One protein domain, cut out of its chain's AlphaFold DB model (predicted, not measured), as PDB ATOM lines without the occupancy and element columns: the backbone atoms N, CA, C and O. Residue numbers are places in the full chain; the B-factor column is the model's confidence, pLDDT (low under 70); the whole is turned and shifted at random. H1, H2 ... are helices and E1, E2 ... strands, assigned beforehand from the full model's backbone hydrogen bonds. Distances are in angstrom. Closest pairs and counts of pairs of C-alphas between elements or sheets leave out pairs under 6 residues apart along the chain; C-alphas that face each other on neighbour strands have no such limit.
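Overview. This is residues 95 to 226 of the 229 residues of an uncharacterized protein of Lentisphaerae bacterium ADurb.Bin242 (UniProt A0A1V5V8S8). A twisted sheet of six strands makes a long wall, with the hairpin of E5 and E6 folded partly face to face with it near its E4 and E7 end, the strands crossed. At the other end H1 packs over E1 and E2, while H2 only grazes the sheet with its residues 220 to 224. The printed part has 132 residues, with E1, H1, E2, E3, E4, E5, E6, E7, E8 and H2 in that order; the large sheet is mixed, ordered E1, E2, E3, E8, E7, E4, and the small one is antiparallel. The class is mixed, helices and strands, with 65 residues, under half, in named elements. The whole is compact, with a radius of gyration of the C-alphas of 14.1 A and spans of 41 by 30 by 27 A.

Along the chain. E1, residues 95 to 97, begins at C-alpha 95 (109.352, 68.702, 49.607). H1 is residues 102 to 110, 12.3 A long. E2 is residues 127 to 130, E3 141 to 144 and E4 161 to 165. E5, residues 173 to 178, is 16.3 A long; E6, residues 181 to 190, is 19.3 A long and bends by 85 degrees at residue 187. E7, residues 192 to 197, is 16.7 A long and E8, residues 200 to 205, is 16.3 A long. H2, residues 214 to 225, is 16.6 A long and ends at C-alpha 225 (119.498, 60.711, 51.626).

Arrangement. The large sheet is twisted, its C-alphas up to 4.3 A off its best plane. E1 and E2 are parallel, with N 96 and O 127 2.8 A apart, within hydrogen-bond range. They form with H1 a strand-helix-strand unit, two parallel neighbours with a helix between, and its crossover is left-handed. H1 is on the sheet at a height of 9.7 A; it lies over E1 and, only just, with 3 C-alphas, over E2. The closest C-alphas of H1 and E2 are those of Val 105 and Val 129, 6.8 A apart. E2 and E3 are parallel, with N 143 and O 128 at 2.8 A; so are E3 and E8, with N 144 and O 203 at 2.8 A. E7 and E8 are an antiparallel hairpin, with N 193 and O 204 at 2.8 A, and E4 is antiparallel to E7, with N 163 and O 194 at 2.9 A. The hairpin of E5 and E6 has N 176 and O 183 at 2.8 A. The two sheets form a sandwich, two sheets face to face, with strands at 53 degrees. The closest C-alphas of E4 and E6 are those of His 165 and Phe 190, 5.5 A apart. H1 and H2 are only just apart, at 8.1 A. In H1 and H2 every O i to N i+4 pair is within hydrogen-bond range.

Size, cuts and confidence. The C-alphas farthest apart are those of Arg 110 and Lys 179, 42.9 A. The links H1 to E2 and E3 to E4 are long; in the latter, residues 153 to 154 pair antiparallel with residues 183 to 184 of E6. The printed part has no cut. Its mean pLDDT is 84.9, with residues 118 to 124, 135 to 138, 156 to 160 and 178 to 180 under 70.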
ATOM      1  N   MET A  95     108.926  67.314  49.729       91.88
ATOM      2  CA  MET A  95     109.352  68.702  49.607       91.88
ATOM      3  C   MET A  95     108.269  69.682  50.044       91.88
ATOM      4  O   MET A  95     107.075  69.388  49.997       91.88
ATOM      5  N   VAL A  96     108.724  70.877  50.399       90.31
ATOM      6  CA  VAL A  96     107.917  72.085  50.562       90.31
ATOM      7  C   VAL A  96     108.403  73.113  49.540       90.31
ATOM      8  O   VAL A  96     109.589  73.166  49.207       90.31
ATOM      9  N   SER A  97     107.480  73.920  49.028       87.25
ATOM     10  CA  SER A  97     107.732  74.965  48.035       87.25
ATOM     11  C   SER A  97     107.316  76.321  48.597       87.25
ATOM     12  O   SER A  97     106.289  76.426  49.262       87.25
ATOM     13  N   ASP A  98     108.080  77.366  48.287       85.44
ATOM     14  CA  ASP A  98     107.707  78.767  48.537       85.44
ATOM     15  C   ASP A  98     107.023  79.430  47.322       85.44
ATOM     16  O   ASP A  98     106.826  80.641  47.285       85.44
ATOM     17  N   ASN A  99     106.667  78.622  46.318       85.31
ATOM     18  CA  ASN A  99     106.056  79.003  45.039       85.31
ATOM     19  C   ASN A  99     106.952  79.813  44.090       85.31
ATOM     20  O   ASN A  99     106.493  80.220  43.024       85.31
ATOM     21  N   THR A 100     108.239  79.982  44.403       87.88
ATOM     22  CA  THR A 100     109.179  80.700  43.525       87.88
ATOM     23  C   THR A 100     109.775  79.798  42.441       87.88
ATOM     24  O   THR A 100     110.091  80.262  41.350       87.88
ATOM     25  N   ALA A 101     109.854  78.488  42.699       88.12
ATOM     26  CA  ALA A 101     110.493  77.499  41.827       88.12
ATOM     27  C   ALA A 101     109.493  76.633  41.032       88.12
ATOM     28  O   ALA A 101     109.731  75.442  40.821       88.12
ATOM     29  N   GLY A 102     108.363  77.195  40.585       88.81
ATOM     30  CA  GLY A 102     107.202  76.441  40.078       88.81
ATOM     31  C   GLY A 102     107.514  75.327  39.061       88.81
ATOM     32  O   GLY A 102     107.089  74.187  39.247       88.81
ATOM     33  N   ARG A 103     108.321  75.606  38.022       92.25
ATOM     34  CA  ARG A 103     108.725  74.589  37.020       92.25
ATOM     35  C   ARG A 103     109.600  73.480  37.617       92.25
ATOM     36  O   ARG A 103     109.519  72.327  37.194       92.25
ATOM     37  N   ARG A 104     110.464  73.819  38.576       93.75
ATOM     38  CA  ARG A 104     111.345  72.851  39.247       93.75
ATOM     39  C   ARG A 104     110.532  71.958  40.178       93.75
ATOM     40  O   ARG A 104     110.674  70.743  40.112       93.75
ATOM     41  N   VAL A 105     109.617  72.547  40.945       94.06
ATOM     42  CA  VAL A 105     108.684  71.836  41.831       94.06
ATOM     43  C   VAL A 105     107.809  70.867  41.037       94.06
ATOM     44  O   VAL A 105     107.759  69.685  41.367       94.06
ATOM     45  N   SER A 106     107.185  71.307  39.938       94.44
ATOM     46  CA  SER A 106     106.366  70.412  39.105       94.44
ATOM     47  C   SER A 106     107.181  69.265  38.497       94.44
ATOM     48  O   SER A 106     106.709  68.129  38.419       94.44
ATOM     49  N   THR A 107     108.433  69.537  38.122       95.62
ATOM     50  CA  THR A 107     109.353  68.525  37.596       95.62
ATOM     51  C   THR A 107     109.732  67.491  38.656       95.62
ATOM     52  O   THR A 107     109.636  66.297  38.387       95.62
ATOM     53  N   LEU A 108     110.098  67.919  39.866       95.81
ATOM     54  CA  LEU A 108     110.425  67.019  40.977       95.81
ATOM     55  C   LEU A 108     109.214  66.187  41.419       95.81
ATOM     56  O   LEU A 108     109.351  64.987  41.656       95.81
ATOM     57  N   HIS A 109     108.022  66.789  41.449       95.25
ATOM     58  CA  HIS A 109     106.776  66.079  41.739       95.25
ATOM     59  C   HIS A 109     106.500  64.969  40.715       95.25
ATOM     60  O   HIS A 109     106.193  63.834  41.076       95.25
ATOM     61  N   ARG A 110     106.694  65.258  39.422       96.12
ATOM     62  CA  ARG A 110     106.587  64.264  38.340       96.12
ATOM     63  C   ARG A 110     107.575  63.100  38.501       96.12
ATOM     64  O   ARG A 110     107.240  61.989  38.106       96.12
ATOM     65  N   TYR A 111     108.741  63.336  39.104       96.75
ATOM     66  CA  TYR A 111     109.733  62.303  39.428       96.75
ATOM     67  C   TYR A 111     109.504  61.605  40.778       96.75
ATOM     68  O   TYR A 111     110.335  60.794  41.190       96.75
ATOM     69  N   GLY A 112     108.377  61.861  41.447       95.25
ATOM     70  CA  GLY A 112     107.940  61.114  42.628       95.25
ATOM     71  C   GLY A 112     108.143  61.813  43.969       95.25
ATOM     72  O   GLY A 112     107.822  61.208  44.989       95.25
ATOM     73  N   VAL A 113     108.631  63.060  44.002       94.81
ATOM     74  CA  VAL A 113     108.719  63.813  45.265       94.81
ATOM     75  C   VAL A 113     107.318  64.236  45.713       94.81
ATOM     76  O   VAL A 113     106.623  64.956  44.996       94.81
ATOM     77  N   GLY A 114     106.912  63.834  46.917       93.25
ATOM     78  CA  GLY A 114     105.653  64.272  47.517       93.25
ATOM     79  C   GLY A 114     105.681  65.765  47.850       93.25
ATOM     80  O   GLY A 114     106.637  66.245  48.459       93.25
ATOM     81  N   LEU A 115     104.640  66.503  47.465       91.19
ATOM     82  CA  LEU A 115     104.487  67.917  47.814       91.19
ATOM     83  C   LEU A 115     103.647  68.049  49.087       91.19
ATOM     84  O   LEU A 115     102.499  67.610  49.120       91.19
ATOM     85  N   LEU A 116     104.216  68.664  50.120       86.62
ATOM     86  CA  LEU A 116     103.521  68.941  51.374       86.62
ATOM     87  C   LEU A 116     102.868  70.327  51.326       86.62
ATOM     88  O   LEU A 116     103.466  71.286  50.841       86.62
ATOM     89  N   ALA A 117     101.639  70.421  51.839       72.94
ATOM     90  CA  ALA A 117     100.883  71.673  51.914       72.94
ATOM     91  C   ALA A 117     101.309  72.569  53.095       72.94
ATOM     92  O   ALA A 117     101.021  73.763  53.101       72.94
ATOM     93  N   GLU A 118     101.971  71.994  54.101       65.31
ATOM     94  CA  GLU A 118     102.302  72.670  55.354       65.31
ATOM     95  C   GLU A 118     103.681  73.350  55.335       65.31
ATOM     96  O   GLU A 118     104.591  72.906  54.625       65.31
ATOM     97  N   PRO A 119     103.870  74.421  56.131       59.72
ATOM     98  CA  PRO A 119     105.135  75.131  56.199       59.72
ATOM     99  C   PRO A 119     106.266  74.227  56.714       59.72
ATOM    100  O   PRO A 119     106.046  73.331  57.535       59.72
ATOM    101  N   PRO A 120     107.517  74.482  56.302       54.28
ATOM    102  CA  PRO A 120     108.586  73.508  56.475       54.28
ATOM    103  C   PRO A 120     109.015  73.238  57.924       54.28
ATOM    104  O   PRO A 120     109.626  72.210  58.202       54.28
ATOM    105  N   LEU A 121     108.667  74.134  58.851       56.72
ATOM    106  CA  LEU A 121     108.906  73.978  60.290       56.72
ATOM    107  C   LEU A 121     108.180  72.759  60.888       56.72
ATOM    108  O   LEU A 121     108.629  72.237  61.903       56.72
ATOM    109  N   ALA A 122     107.094  72.292  60.259       55.41
ATOM    110  CA  ALA A 122     106.332  71.134  60.722       55.41
ATOM    111  C   ALA A 122     106.956  69.782  60.311       55.41
ATOM    112  O   ALA A 122     106.563  68.744  60.837       55.41
ATOM    113  N   HIS A 123     107.936  69.776  59.396       63.88
ATOM    114  CA  HIS A 123     108.455  68.552  58.774       63.88
ATOM    115  C   HIS A 123     109.995  68.530  58.761       63.88
ATOM    116  O   HIS A 123     110.610  68.780  57.716       63.88
ATOM    117  N   PRO A 124     110.644  68.221  59.903       62.84
ATOM    118  CA  PRO A 124     112.095  68.068  59.984       62.84
ATOM    119  C   PRO A 124     112.536  66.885  59.106       62.84
ATOM    120  O   PRO A 124     112.426  65.724  59.487       62.84
ATOM    121  N   GLY A 125     112.965  67.185  57.880       73.94
ATOM    122  CA  GLY A 125     113.346  66.194  56.869       73.94
ATOM    123  C   GLY A 125     112.882  66.539  55.453       73.94
ATOM    124  O   GLY A 125     113.485  66.063  54.490       73.94
ATOM    125  N   ALA A 126     111.873  67.405  55.307       84.75
ATOM    126  CA  ALA A 126     111.413  67.854  53.998       84.75
ATOM    127  C   ALA A 126     112.414  68.818  53.337       84.75
ATOM    128  O   ALA A 126     112.990  69.705  53.978       84.75
ATOM    129  N   LEU A 127     112.596  68.659  52.026       89.56
ATOM    130  CA  LEU A 127     113.425  69.547  51.211       89.56
ATOM    131  C   LEU A 127     112.672  70.856  50.957       89.56
ATOM    132  O   LEU A 127     111.557  70.821  50.442       89.56
ATOM    133  N   LEU A 128     113.273  72.008  51.249       90.56
ATOM    134  CA  LEU A 128     112.769  73.267  50.693       90.56
ATOM    135  C   LEU A 128     113.278  73.410  49.264       90.56
ATOM    136  O   LEU A 128     114.489  73.396  49.046       90.56
ATOM    137  N   VAL A 129     112.369  73.584  48.313       92.62
ATOM    138  CA  VAL A 129     112.701  73.895  46.920       92.62
ATOM    139  C   VAL A 129     112.310  75.339  46.645       92.62
ATOM    140  O   VAL A 129     111.143  75.703  46.776       92.62
ATOM    141  N   THR A 130     113.291  76.156  46.271       92.50
ATOM    142  CA  THR A 130     113.116  77.595  46.043       92.50
ATOM    143  C   THR A 130     114.025  78.082  44.916       92.50
ATOM    144  O   THR A 130     115.027  77.447  44.587       92.50
ATOM    145  N   SER A 131     113.662  79.201  44.300       92.56
ATOM    146  CA  SER A 131     114.485  79.961  43.358       92.56
ATOM    147  C   SER A 131     114.968  81.280  43.960       92.56
ATOM    148  O   SER A 131     115.815  81.940  43.371       92.56
ATOM    149  N   GLN A 132     114.470  81.658  45.138       88.81
ATOM    150  CA  GLN A 132     114.860  82.880  45.827       88.81
ATOM    151  C   GLN A 132     115.809  82.586  46.976       88.81
ATOM    152  O   GLN A 132     115.728  81.561  47.655       88.81
ATOM    153  N   TRP A 133     116.718  83.526  47.219       86.12
ATOM    154  CA  TRP A 133     117.596  83.426  48.367       86.12
ATOM    155  C   TRP A 133     116.769  83.415  49.662       86.12
ATOM    156  O   TRP A 133     115.983  84.337  49.888       86.12
ATOM    157  N   PRO A 134     116.913  82.394  50.522       76.50
ATOM    158  CA  PRO A 134     116.090  82.295  51.715       76.50
ATOM    159  C   PRO A 134     116.470  83.394  52.714       76.50
ATOM    160  O   PRO A 134     117.609  83.468  53.174       76.50
ATOM    161  N   ASN A 135     115.489  84.213  53.105       67.38
ATOM    162  CA  ASN A 135     115.661  85.231  54.151       67.38
ATOM    163  C   ASN A 135     115.959  84.607  55.526       67.38
ATOM    164  O   ASN A 135     116.600  85.231  56.370       67.38
ATOM    165  N   GLN A 136     115.492  83.373  55.762       66.12
ATOM    166  CA  GLN A 136     115.752  82.594  56.972       66.12
ATOM    167  C   GLN A 136     116.015  81.124  56.619       66.12
ATOM    168  O   GLN A 136     115.236  80.493  55.906       66.12
ATOM    169  N   PHE A 137     117.093  80.553  57.159       64.75
ATOM    170  CA  PHE A 137     117.459  79.142  56.977       64.75
ATOM    171  C   PHE A 137     116.729  78.251  57.993       64.75
ATOM    172  O   PHE A 137     117.361  77.608  58.826       64.75
ATOM    173  N   ASN A 138     115.396  78.241  57.978       68.06
ATOM    174  CA  ASN A 138     114.613  77.455  58.947       68.06
ATOM    175  C   ASN A 138     114.581  75.955  58.605       68.06
ATOM    176  O   ASN A 138     114.309  75.130  59.472       68.06
ATOM    177  N   ASN A 139     114.931  75.603  57.369       74.25
ATOM    178  CA  ASN A 139     115.027  74.233  56.884       74.25
ATOM    179  C   ASN A 139     116.434  73.669  57.032       74.25
ATOM    180  O   ASN A 139     117.425  74.346  56.755       74.25
ATOM    181  N   GLU A 140     116.522  72.382  57.361       81.94
ATOM    182  CA  GLU A 140     117.801  71.667  57.377       81.94
ATOM    183  C   GLU A 140     118.395  71.508  55.973       81.94
ATOM    184  O   GLU A 140     119.613  71.513  55.815       81.94
ATOM    185  N   ARG A 141     117.552  71.384  54.938       87.69
ATOM    186  CA  ARG A 141     117.985  71.146  53.556       87.69
ATOM    187  C   ARG A 141     117.216  72.027  52.581       87.69
ATOM    188  O   ARG A 141     115.993  71.931  52.483       87.69
ATOM    189  N   ILE A 142     117.952  72.864  51.856       90.88
ATOM    190  CA  ILE A 142     117.414  73.792  50.860       90.88
ATOM    191  C   ILE A 142     118.056  73.496  49.507       90.88
ATOM    192  O   ILE A 142     119.282  73.467  49.388       90.88
ATOM    193  N   LEU A 143     117.220  73.295  48.493       94.25
ATOM    194  CA  LEU A 143     117.599  73.223  47.087       94.25
ATOM    195  C   LEU A 143     117.244  74.564  46.441       94.25
ATOM    196  O   LEU A 143     116.066  74.875  46.252       94.25
ATOM    197  N   LEU A 144     118.270  75.361  46.144       94.38
ATOM    198  CA  LEU A 144     118.134  76.683  45.546       94.38
ATOM    199  C   LEU A 144     118.438  76.614  44.044       94.38
ATOM    200  O   LEU A 144     119.561  76.296  43.649       94.38
ATOM    201  N   PHE A 145     117.446  76.951  43.222       95.19
ATOM    202  CA  PHE A 145     117.522  76.998  41.759       95.19
ATOM    203  C   PHE A 145     117.389  78.446  41.261       95.19
ATOM    204  O   PHE A 145     116.304  78.826  40.811       95.19
ATOM    205  N   PRO A 146     118.450  79.262  41.366       93.56
ATOM    206  CA  PRO A 146     118.413  80.655  40.944       93.56
ATOM    207  C   PRO A 146     118.345  80.778  39.415       93.56
ATOM    208  O   PRO A 146     118.893  79.950  38.677       93.56
ATOM    209  N   ASP A 147     117.710  81.843  38.939       92.69
ATOM    210  CA  ASP A 147     117.762  82.265  37.544       92.69
ATOM    211  C   ASP A 147     119.068  83.024  37.261       92.69
ATOM    212  O   ASP A 147     119.683  83.621  38.143       92.69
ATOM    213  N   LYS A 148     119.466  83.104  35.984       92.94
ATOM    214  CA  LYS A 148     120.660  83.870  35.565       92.94
ATOM    215  C   LYS A 148     120.637  85.332  36.021       92.94
ATOM    216  O   LYS A 148     121.687  85.892  36.309       92.94
ATOM    217  N   ARG A 149     119.446  85.935  36.070       92.69
ATOM    218  CA  ARG A 149     119.232  87.335  36.476       92.69
ATOM    219  C   ARG A 149     119.477  87.584  37.964       92.69
ATOM    220  O   ARG A 149     119.633  88.735  38.347       92.69
ATOM    221  N   ASP A 150     119.473  86.530  38.778       90.88
ATOM    222  CA  ASP A 150     119.634  86.652  40.226       90.88
ATOM    223  C   ASP A 150     121.117  86.806  40.609       90.88
ATOM    224  O   ASP A 150     121.434  87.133  41.748       90.88
ATOM    225  N   PHE A 151     122.038  86.588  39.662       91.56
ATOM    226  CA  PHE A 151     123.475  86.726  39.880       91.56
ATOM    227  C   PHE A 151     123.957  88.161  39.616       91.56
ATOM    228  O   PHE A 151     123.522  88.784  38.646       91.56
ATOM    229  N   PRO A 152     124.922  88.671  40.402       91.50
ATOM    230  CA  PRO A 152     125.650  87.982  41.474       91.50
ATOM    231  C   PRO A 152     124.829  87.786  42.760       91.50
ATOM    232  O   PRO A 152     124.155  88.703  43.223       91.50
ATOM    233  N   LEU A 153     124.943  86.604  43.376       88.94
ATOM    234  CA  LEU A 153     124.274  86.290  44.640       88.94
ATOM    235  C   LEU A 153     125.227  86.527  45.810       88.94
ATOM    236  O   LEU A 153     126.261  85.866  45.929       88.94
ATOM    237  N   ASN A 154     124.866  87.444  46.704       86.38
ATOM    238  CA  ASN A 154     125.640  87.676  47.914       86.38
ATOM    239  C   ASN A 154     125.404  86.533  48.910       86.38
ATOM    240  O   ASN A 154     124.288  86.337  49.395       86.38
ATOM    241  N   ILE A 155     126.463  85.788  49.232       81.75
ATOM    242  CA  ILE A 155     126.400  84.691  50.201       81.75
ATOM    243  C   ILE A 155     126.809  85.133  51.614       81.75
ATOM    244  O   ILE A 155     127.097  84.281  52.454       81.75
ATOM    245  N   ALA A 156     126.777  86.443  51.893       64.25
ATOM    246  CA  ALA A 156     127.116  87.065  53.173       64.25
ATOM    247  C   ALA A 156     126.588  86.308  54.403       64.25
ATOM    248  O   ALA A 156     125.486  85.750  54.426       64.25
ATOM    249  N   GLY A 157     127.411  86.333  55.451       58.19
ATOM    250  CA  GLY A 157     127.190  85.651  56.722       58.19
ATOM    251  C   GLY A 157     128.354  84.717  57.037       58.19
ATOM    252  O   GLY A 157     128.985  84.192  56.126       58.19
ATOM    253  N   ASN A 158     128.649  84.527  58.323       53.16
ATOM    254  CA  ASN A 158     129.699  83.651  58.857       53.16
ATOM    255  C   ASN A 158     129.456  82.166  58.509       53.16
ATOM    256  O   ASN A 158     129.212  81.341  59.390       53.16
ATOM    257  N   ARG A 159     129.471  81.815  57.222       63.03
ATOM    258  CA  ARG A 159     129.306  80.444  56.748       63.03
ATOM    259  C   ARG A 159     130.561  79.680  57.101       63.03
ATOM    260  O   ARG A 159     131.667  80.085  56.753       63.03
ATOM    261  N   LYS A 160     130.369  78.580  57.819       64.38
ATOM    262  CA  LYS A 160     131.480  77.779  58.332       64.38
ATOM    263  C   LYS A 160     132.160  76.990  57.220       64.38
ATOM    264  O   LYS A 160     133.353  76.732  57.323       64.38
ATOM    265  N   GLU A 161     131.422  76.638  56.164       83.31
ATOM    266  CA  GLU A 161     131.954  75.837  55.065       83.31
ATOM    267  C   GLU A 161     131.256  76.135  53.729       83.31
ATOM    268  O   GLU A 161     130.023  76.168  53.636       83.31
ATOM    269  N   ILE A 162     132.076  76.331  52.693       86.25
ATOM    270  CA  ILE A 162     131.672  76.455  51.291       86.25
ATOM    271  C   ILE A 162     132.389  75.353  50.521       86.25
ATOM    272  O   ILE A 162     133.617  75.275  50.550       86.25
ATOM    273  N   SER A 163     131.628  74.529  49.808       86.81
ATOM    274  CA  SER A 163     132.169  73.458  48.973       86.81
ATOM    275  C   SER A 163     131.692  73.630  47.533       86.81
ATOM    276  O   SER A 163     130.501  73.816  47.274       86.81
ATOM    277  N   LEU A 164     132.635  73.586  46.594       88.12
ATOM    278  CA  LEU A 164     132.399  73.758  45.161       88.12
ATOM    279  C   LEU A 164     132.448  72.395  44.484       88.12
ATOM    280  O   LEU A 164     133.374  71.620  44.731       88.12
ATOM    281  N   HIS A 165     131.469  72.098  43.635       85.69
ATOM    282  CA  HIS A 165     131.349  70.774  43.045       85.69
ATOM    283  C   HIS A 165     130.985  70.824  41.563       85.69
ATOM    284  O   HIS A 165     130.212  71.670  41.106       85.69
ATOM    285  N   CYS A 166     131.506  69.850  40.821       82.50
ATOM    286  CA  CYS A 166     131.111  69.577  39.447       82.50
ATOM    287  C   CYS A 166     130.242  68.317  39.422       82.50
ATOM    288  O   CYS A 166     130.644  67.267  39.923       82.50
ATOM    289  N   ALA A 167     129.052  68.430  38.836       78.31
ATOM    290  CA  ALA A 167     128.298  67.275  38.370       78.31
ATOM    291  C   ALA A 167     128.915  66.765  37.053       78.31
ATOM    292  O   ALA A 167     129.862  67.354  36.527       78.31
ATOM    293  N   LYS A 168     128.364  65.681  36.497       74.56
ATOM    294  CA  LYS A 168     128.823  65.110  35.218       74.56
ATOM    295  C   LYS A 168     128.806  66.138  34.080       74.56
ATOM    296  O   LYS A 168     129.703  66.133  33.244       74.56
ATOM    297  N   ASN A 169     127.830  67.047  34.103       72.56
ATOM    298  CA  ASN A 169     127.783  68.204  33.219       72.56
ATOM    299  C   ASN A 169     128.315  69.442  33.962       72.56
ATOM    300  O   ASN A 169     127.775  69.773  35.028       72.56
ATOM    301  N   PRO A 170     129.348  70.128  33.434       76.00
ATOM    302  CA  PRO A 170     129.866  71.347  34.045       76.00
ATOM    303  C   PRO A 170     128.798  72.446  34.051       76.00
ATOM    304  O   PRO A 170     127.932  72.493  33.176       76.00
ATOM    305  N   GLY A 171     128.854  73.309  35.063       88.00
ATOM    306  CA  GLY A 171     127.987  74.480  35.177       88.00
ATOM    307  C   GLY A 171     128.730  75.776  34.903       88.00
ATOM    308  O   GLY A 171     129.796  75.773  34.294       88.00
ATOM    309  N   SER A 172     128.163  76.883  35.375       92.06
ATOM    310  CA  SER A 172     128.753  78.220  35.267       92.06
ATOM    311  C   SER A 172     129.096  78.839  36.624       92.06
ATOM    312  O   SER A 172     129.658  79.930  36.676       92.06
ATOM    313  N   LEU A 173     128.816  78.158  37.741       92.31
ATOM    314  CA  LEU A 173     128.998  78.747  39.065       92.31
ATOM    315  C   LEU A 173     130.470  78.955  39.408       92.31
ATOM    316  O   LEU A 173     131.329  78.116  39.124       92.31
ATOM    317  N   SER A 174     130.734  80.056  40.103       90.19
ATOM    318  CA  SER A 174     131.997  80.344  40.779       90.19
ATOM    319  C   SER A 174     131.730  81.064  42.104       90.19
ATOM    320  O   SER A 174     130.648  81.615  42.309       90.19
ATOM    321  N   VAL A 175     132.706  81.036  43.015       88.62
ATOM    322  CA  VAL A 175     132.690  81.846  44.239       88.62
ATOM    323  C   VAL A 175     133.827  82.851  44.164       88.62
ATOM    324  O   VAL A 175     135.000  82.476  44.145       88.62
ATOM    325  N   LEU A 176     133.468  84.130  44.172       85.50
ATOM    326  CA  LEU A 176     134.387  85.230  44.396       85.50
ATOM    327  C   LEU A 176     134.519  85.462  45.900       85.50
ATOM    328  O   LEU A 176     133.531  85.686  46.601       85.50
ATOM    329  N   TYR A 177     135.759  85.398  46.379       78.38
ATOM    330  CA  TYR A 177     136.113  85.694  47.759       78.38
ATOM    331  C   TYR A 177     136.919  86.989  47.792       78.38
ATOM    332  O   TYR A 177     138.115  86.990  47.497       78.38
ATOM    333  N   ASP A 178     136.272  88.089  48.164       68.06
ATOM    334  CA  ASP A 178     136.975  89.285  48.617       68.06
ATOM    335  C   ASP A 178     136.921  89.306  50.149       68.06
ATOM    336  O   ASP A 178     135.950  88.867  50.758       68.06
ATOM    337  N   LYS A 179     137.954  89.813  50.819       63.84
ATOM    338  CA  LYS A 179     138.093  89.798  52.291       63.84
ATOM    339  C   LYS A 179     136.902  90.417  53.046       63.84
ATOM    340  O   LYS A 179     136.838  90.287  54.266       63.84
ATOM    341  N   LYS A 180     135.999  91.106  52.343       66.38
ATOM    342  CA  LYS A 180     134.770  91.718  52.857       66.38
ATOM    343  C   LYS A 180     133.484  91.042  52.374       66.38
ATOM    344  O   LYS A 180     132.464  91.189  53.040       66.38
ATOM    345  N   GLU A 181     133.512  90.317  51.257       70.81
ATOM    346  CA  GLU A 181     132.314  89.799  50.596       70.81
ATOM    347  C   GLU A 181     132.569  88.432  49.966       70.81
ATOM    348  O   GLU A 181     133.585  88.183  49.318       70.81
ATOM    349  N   GLN A 182     131.597  87.545  50.136       84.19
ATOM    350  CA  GLN A 182     131.556  86.271  49.444       84.19
ATOM    351  C   GLN A 182     130.383  86.332  48.477       84.19
ATOM    352  O   GLN A 182     129.244  86.574  48.890       84.19
ATOM    353  N   VAL A 183     130.661  86.130  47.195       89.12
ATOM    354  CA  VAL A 183     129.680  86.302  46.126       89.12
ATOM    355  C   VAL A 183     129.717  85.088  45.211       89.12
ATOM    356  O   VAL A 183     130.784  84.665  44.774       89.12
ATOM    357  N   LEU A 184     128.549  84.530  44.911       91.00
ATOM    358  CA  LEU A 184     128.389  83.567  43.828       91.00
ATOM    359  C   LEU A 184     128.179  84.315  42.513       91.00
ATOM    360  O   LEU A 184     127.329  85.206  42.431       91.00
ATOM    361  N   ASP A 185     128.913  83.924  41.476       92.00
ATOM    362  CA  ASP A 185     128.749  84.442  40.117       92.00
ATOM    363  C   ASP A 185     128.678  83.307  39.078       92.00
ATOM    364  O   ASP A 185     128.713  82.124  39.425       92.00
ATOM    365  N   LEU A 186     128.548  83.684  37.801       93.56
ATOM    366  CA  LEU A 186     128.417  82.767  36.661       93.56
ATOM    367  C   LEU A 186     129.685  82.682  35.788       93.56
ATOM    368  O   LEU A 186     129.596  82.435  34.584       93.56
ATOM    369  N   ARG A 187     130.872  82.956  36.349       90.69
ATOM    370  CA  ARG A 187     132.146  82.982  35.594       90.69
ATOM    371  C   ARG A 187     132.982  81.709  35.742       90.69
ATOM    372  O   ARG A 187     134.124  81.675  35.286       90.69
ATOM    373  N   GLY A 188     132.450  80.696  36.413       89.38
ATOM    374  CA  GLY A 188     133.171  79.477  36.753       89.38
ATOM    375  C   GLY A 188     132.714  78.274  35.945       89.38
ATOM    376  O   GLY A 188     132.170  78.397  34.852       89.38
ATOM    377  N   THR A 189     132.977  77.094  36.497       90.69
ATOM    378  CA  THR A 189     132.690  75.796  35.869       90.69
ATOM    379  C   THR A 189     131.915  74.850  36.789       90.69
ATOM    380  O   THR A 189     131.610  73.716  36.405       90.69
ATOM    381  N   PHE A 190     131.587  75.287  38.011       90.94
ATOM    382  CA  PHE A 190     130.932  74.444  39.005       90.94
ATOM    383  C   PHE A 190     129.441  74.293  38.695       90.94
ATOM    384  O   PHE A 190     128.766  75.234  38.273       90.94
ATOM    385  N   SER A 191     128.910  73.092  38.915       90.56
ATOM    386  CA  SER A 191     127.500  72.768  38.653       90.56
ATOM    387  C   SER A 191     126.612  73.093  39.848       90.56
ATOM    388  O   SER A 191     125.435  73.409  39.678       90.56
ATOM    389  N   TYR A 192     127.169  73.013  41.057       92.31
ATOM    390  CA  TYR A 192     126.497  73.417  42.283       92.31
ATOM    391  C   TYR A 192     127.502  73.830  43.363       92.31
ATOM    392  O   TYR A 192     128.660  73.401  43.374       92.31
ATOM    393  N   VAL A 193     127.031  74.649  44.299       91.44
ATOM    394  CA  VAL A 193     127.764  75.055  45.499       91.44
ATOM    395  C   VAL A 193     126.982  74.627  46.727       91.44
ATOM    396  O   VAL A 193     125.779  74.856  46.828       91.44
ATOM    397  N   VAL A 194     127.673  74.000  47.673       91.31
ATOM    398  CA  VAL A 194     127.107  73.614  48.961       91.31
ATOM    399  C   VAL A 194     127.565  74.608  50.014       91.31
ATOM    400  O   VAL A 194     128.756  74.851  50.188       91.31
ATOM    401  N   LEU A 195     126.598  75.155  50.737       88.81
ATOM    402  CA  LEU A 195     126.802  76.101  51.823       88.81
ATOM    403  C   LEU A 195     126.299  75.436  53.107       88.81
ATOM    404  O   LEU A 195     125.121  75.069  53.178       88.81
ATOM    405  N   ARG A 196     127.181  75.246  54.095       87.12
ATOM    406  CA  ARG A 196     126.832  74.584  55.365       87.12
ATOM    407  C   ARG A 196     126.931  75.529  56.556       87.12
ATOM    408  O   ARG A 196     127.898  76.281  56.704       87.12
ATOM    409  N   ASP A 197     125.945  75.415  57.438       82.69
ATOM    410  CA  ASP A 197     125.939  76.016  58.769       82.69
ATOM    411  C   ASP A 197     125.336  75.038  59.790       82.69
ATOM    412  O   ASP A 197     124.119  74.868  59.903       82.69
ATOM    413  N   GLY A 198     126.210  74.324  60.506       81.25
ATOM    414  CA  GLY A 198     125.799  73.247  61.407       81.25
ATOM    415  C   GLY A 198     125.036  72.155  60.655       81.25
ATOM    416  O   GLY A 198     125.554  71.580  59.701       81.25
ATOM    417  N   LYS A 199     123.792  71.885  61.069       79.56
ATOM    418  CA  LYS A 199     122.912  70.906  60.408       79.56
ATOM    419  C   LYS A 199     122.236  71.440  59.144       79.56
ATOM    420  O   LYS A 199     121.595  70.669  58.435       79.56
ATOM    421  N   ARG A 200     122.337  72.740  58.868       82.38
ATOM    422  CA  ARG A 200     121.660  73.380  57.741       82.38
ATOM    423  C   ARG A 200     122.561  73.349  56.517       82.38
ATOM    424  O   ARG A 200     123.735  73.715  56.587       82.38
ATOM    425  N   LYS A 201     122.001  72.919  55.392       87.75
ATOM    426  CA  LYS A 201     122.683  72.797  54.103       87.75
ATOM    427  C   LYS A 201     121.845  73.474  53.028       87.75
ATOM    428  O   LYS A 201     120.681  73.127  52.831       87.75
ATOM    429  N   VAL A 202     122.461  74.398  52.300       90.31
ATOM    430  CA  VAL A 202     121.890  74.981  51.083       90.31
ATOM    431  C   VAL A 202     122.720  74.532  49.903       90.31
ATOM    432  O   VAL A 202     123.937  74.703  49.893       90.31
ATOM    433  N   VAL A 203     122.055  73.941  48.922       93.00
ATOM    434  CA  VAL A 203     122.662  73.551  47.656       93.00
ATOM    435  C   VAL A 203     122.183  74.531  46.603       93.00
ATOM    436  O   VAL A 203     121.000  74.560  46.277       93.00
ATOM    437  N   VAL A 204     123.102  75.357  46.116       94.25
ATOM    438  CA  VAL A 204     122.851  76.331  45.054       94.25
ATOM    439  C   VAL A 204     123.233  75.697  43.732       94.25
ATOM    440  O   VAL A 204     124.396  75.356  43.534       94.25
ATOM    441  N   PHE A 205     122.265  75.519  42.842       95.06
ATOM    442  CA  PHE A 205     122.489  74.931  41.524       95.06
ATOM    443  C   PHE A 205     122.792  76.002  40.480       95.06
ATOM    444  O   PHE A 205     122.316  77.132  40.568       95.06
ATOM    445  N   THR A 206     123.582  75.641  39.473       94.38
ATOM    446  CA  THR A 206     123.794  76.496  38.301       94.38
ATOM    447  C   THR A 206     122.468  76.673  37.545       94.38
ATOM    448  O   THR A 206     121.672  75.727  37.509       94.38
ATOM    449  N   PRO A 207     122.206  77.820  36.893       93.12
ATOM    450  CA  PRO A 207     120.980  78.010  36.110       93.12
ATOM    451  C   PRO A 207     120.782  76.955  35.007       93.12
ATOM    452  O   PRO A 207     119.655  76.594  34.671       93.12
ATOM    453  N   GLU A 208     121.884  76.423  34.471       91.06
ATOM    454  CA  GLU A 208     121.927  75.355  33.465       91.06
ATOM    455  C   GLU A 208     121.616  73.954  34.021       91.06
ATOM    456  O   GLU A 208     121.595  72.992  33.257       91.06
ATOM    457  N   PHE A 209     121.387  73.800  35.331       91.69
ATOM    458  CA  PHE A 209     121.127  72.493  35.925       91.69
ATOM    459  C   PHE A 209     119.825  71.911  35.364       91.69
ATOM    460  O   PHE A 209     118.731  72.432  35.607       91.69
ATOM    461  N   ASP A 210     119.943  70.837  34.589       90.56
ATOM    462  CA  ASP A 210     118.834  70.230  33.860       90.56
ATOM    463  C   ASP A 210     118.259  69.033  34.626       90.56
ATOM    464  O   ASP A 210     118.940  68.030  34.823       90.56
ATOM    465  N   LEU A 211     116.998  69.131  35.050       91.69
ATOM    466  CA  LEU A 211     116.312  68.046  35.757       91.69
ATOM    467  C   LEU A 211     115.760  66.972  34.809       91.69
ATOM    468  O   LEU A 211     115.234  65.975  35.288       91.69
ATOM    469  N   ASP A 212     115.858  67.133  33.489       90.06
ATOM    470  CA  ASP A 212     115.497  66.067  32.549       90.06
ATOM    471  C   ASP A 212     116.625  65.020  32.402       90.06
ATOM    472  O   ASP A 212     116.372  63.872  32.018       90.06
ATOM    473  N   GLN A 213     117.853  65.365  32.816       90.75
ATOM    474  CA  GLN A 213     118.977  64.431  32.933       90.75
ATOM    475  C   GLN A 213     118.824  63.541  34.167       90.75
ATOM    476  O   GLN A 213     118.755  64.031  35.297       90.75
ATOM    477  N   ILE A 214     118.848  62.222  33.971       92.44
ATOM    478  CA  ILE A 214     118.663  61.267  35.067       92.44
ATOM    479  C   ILE A 214     119.743  61.383  36.144       92.44
ATOM    480  O   ILE A 214     119.417  61.385  37.326       92.44
ATOM    481  N   ASP A 215     120.999  61.594  35.743       91.00
ATOM    482  CA  ASP A 215     122.130  61.785  36.657       91.00
ATOM    483  C   ASP A 215     121.864  62.938  37.643       91.00
ATOM    484  O   ASP A 215     122.140  62.836  38.839       91.00
ATOM    485  N   ASN A 216     121.254  64.026  37.161       92.00
ATOM    486  CA  ASN A 216     120.904  65.183  37.983       92.00
ATOM    487  C   ASN A 216     119.734  64.883  38.928       92.00
ATOM    488  O   ASN A 216     119.738  65.349  40.066       92.00
ATOM    489  N   VAL A 217     118.750  64.088  38.496       94.12
ATOM    490  CA  VAL A 217     117.640  63.647  39.357       94.12
ATOM    491  C   VAL A 217     118.150  62.731  40.469       94.12
ATOM    492  O   VAL A 217     117.845  62.956  41.639       94.12
ATOM    493  N   LEU A 218     118.982  61.742  40.141       92.88
ATOM    494  CA  LEU A 218     119.588  60.840  41.127       92.88
ATOM    495  C   LEU A 218     120.494  61.589  42.105       92.88
ATOM    496  O   LEU A 218     120.530  61.264  43.292       92.88
ATOM    497  N   PHE A 219     121.153  62.650  41.644       90.94
ATOM    498  CA  PHE A 219     121.906  63.530  42.523       90.94
ATOM    499  C   PHE A 219     121.013  64.234  43.564       90.94
ATOM    500  O   PHE A 219     121.391  64.309  44.734       90.94
ATOM    501  N   ILE A 220     119.799  64.675  43.202       92.19
ATOM    502  CA  ILE A 220     118.830  65.199  44.185       92.19
ATOM    503  C   ILE A 220     118.496  64.143  45.245       92.19
ATOM    504  O   ILE A 220     118.454  64.468  46.436       92.19
ATOM    505  N   ARG A 221     118.315  62.879  44.840       91.81
ATOM    506  CA  ARG A 221     118.084  61.771  45.777       91.81
ATOM    507  C   ARG A 221     119.244  61.607  46.753       91.81
ATOM    508  O   ARG A 221     119.023  61.593  47.960       91.81
ATOM    509  N   GLN A 222     120.473  61.574  46.241       90.12
ATOM    510  CA  GLN A 222     121.676  61.479  47.067       90.12
ATOM    511  C   GLN A 222     121.754  62.627  48.085       90.12
ATOM    512  O   GLN A 222     121.997  62.390  49.267       90.12
ATOM    513  N   LEU A 223     121.493  63.867  47.657       87.31
ATOM    514  CA  LEU A 223     121.488  65.030  48.549       87.31
ATOM    515  C   LEU A 223     120.435  64.934  49.660       87.31
ATOM    516  O   LEU A 223     120.663  65.435  50.764       87.31
ATOM    517  N   ALA A 224     119.289  64.318  49.367       85.19
ATOM    518  CA  ALA A 224     118.209  64.104  50.322       85.19
ATOM    519  C   ALA A 224     118.481  62.928  51.273       85.19
ATOM    520  O   ALA A 224     118.049  62.945  52.424       85.19
ATOM    521  N   GLU A 225     119.211  61.910  50.832       83.50
ATOM    522  CA  GLU A 225     119.498  60.711  51.626       83.50
ATOM    523  C   GLU A 225     120.796  60.815  52.436       83.50
ATOM    524  O   GLU A 225     120.965  60.061  53.396       83.50
ATOM    525  N   GLU A 226     121.687  61.762  52.110       76.06
ATOM    526  CA  GLU A 226     122.921  62.041  52.853       76.06
ATOM    527  C   GLU A 226     122.629  62.259  54.350       76.06
ATOM    528  O   GLU A 226     122.273  63.355  54.804       76.06
TER     529      GLU A 226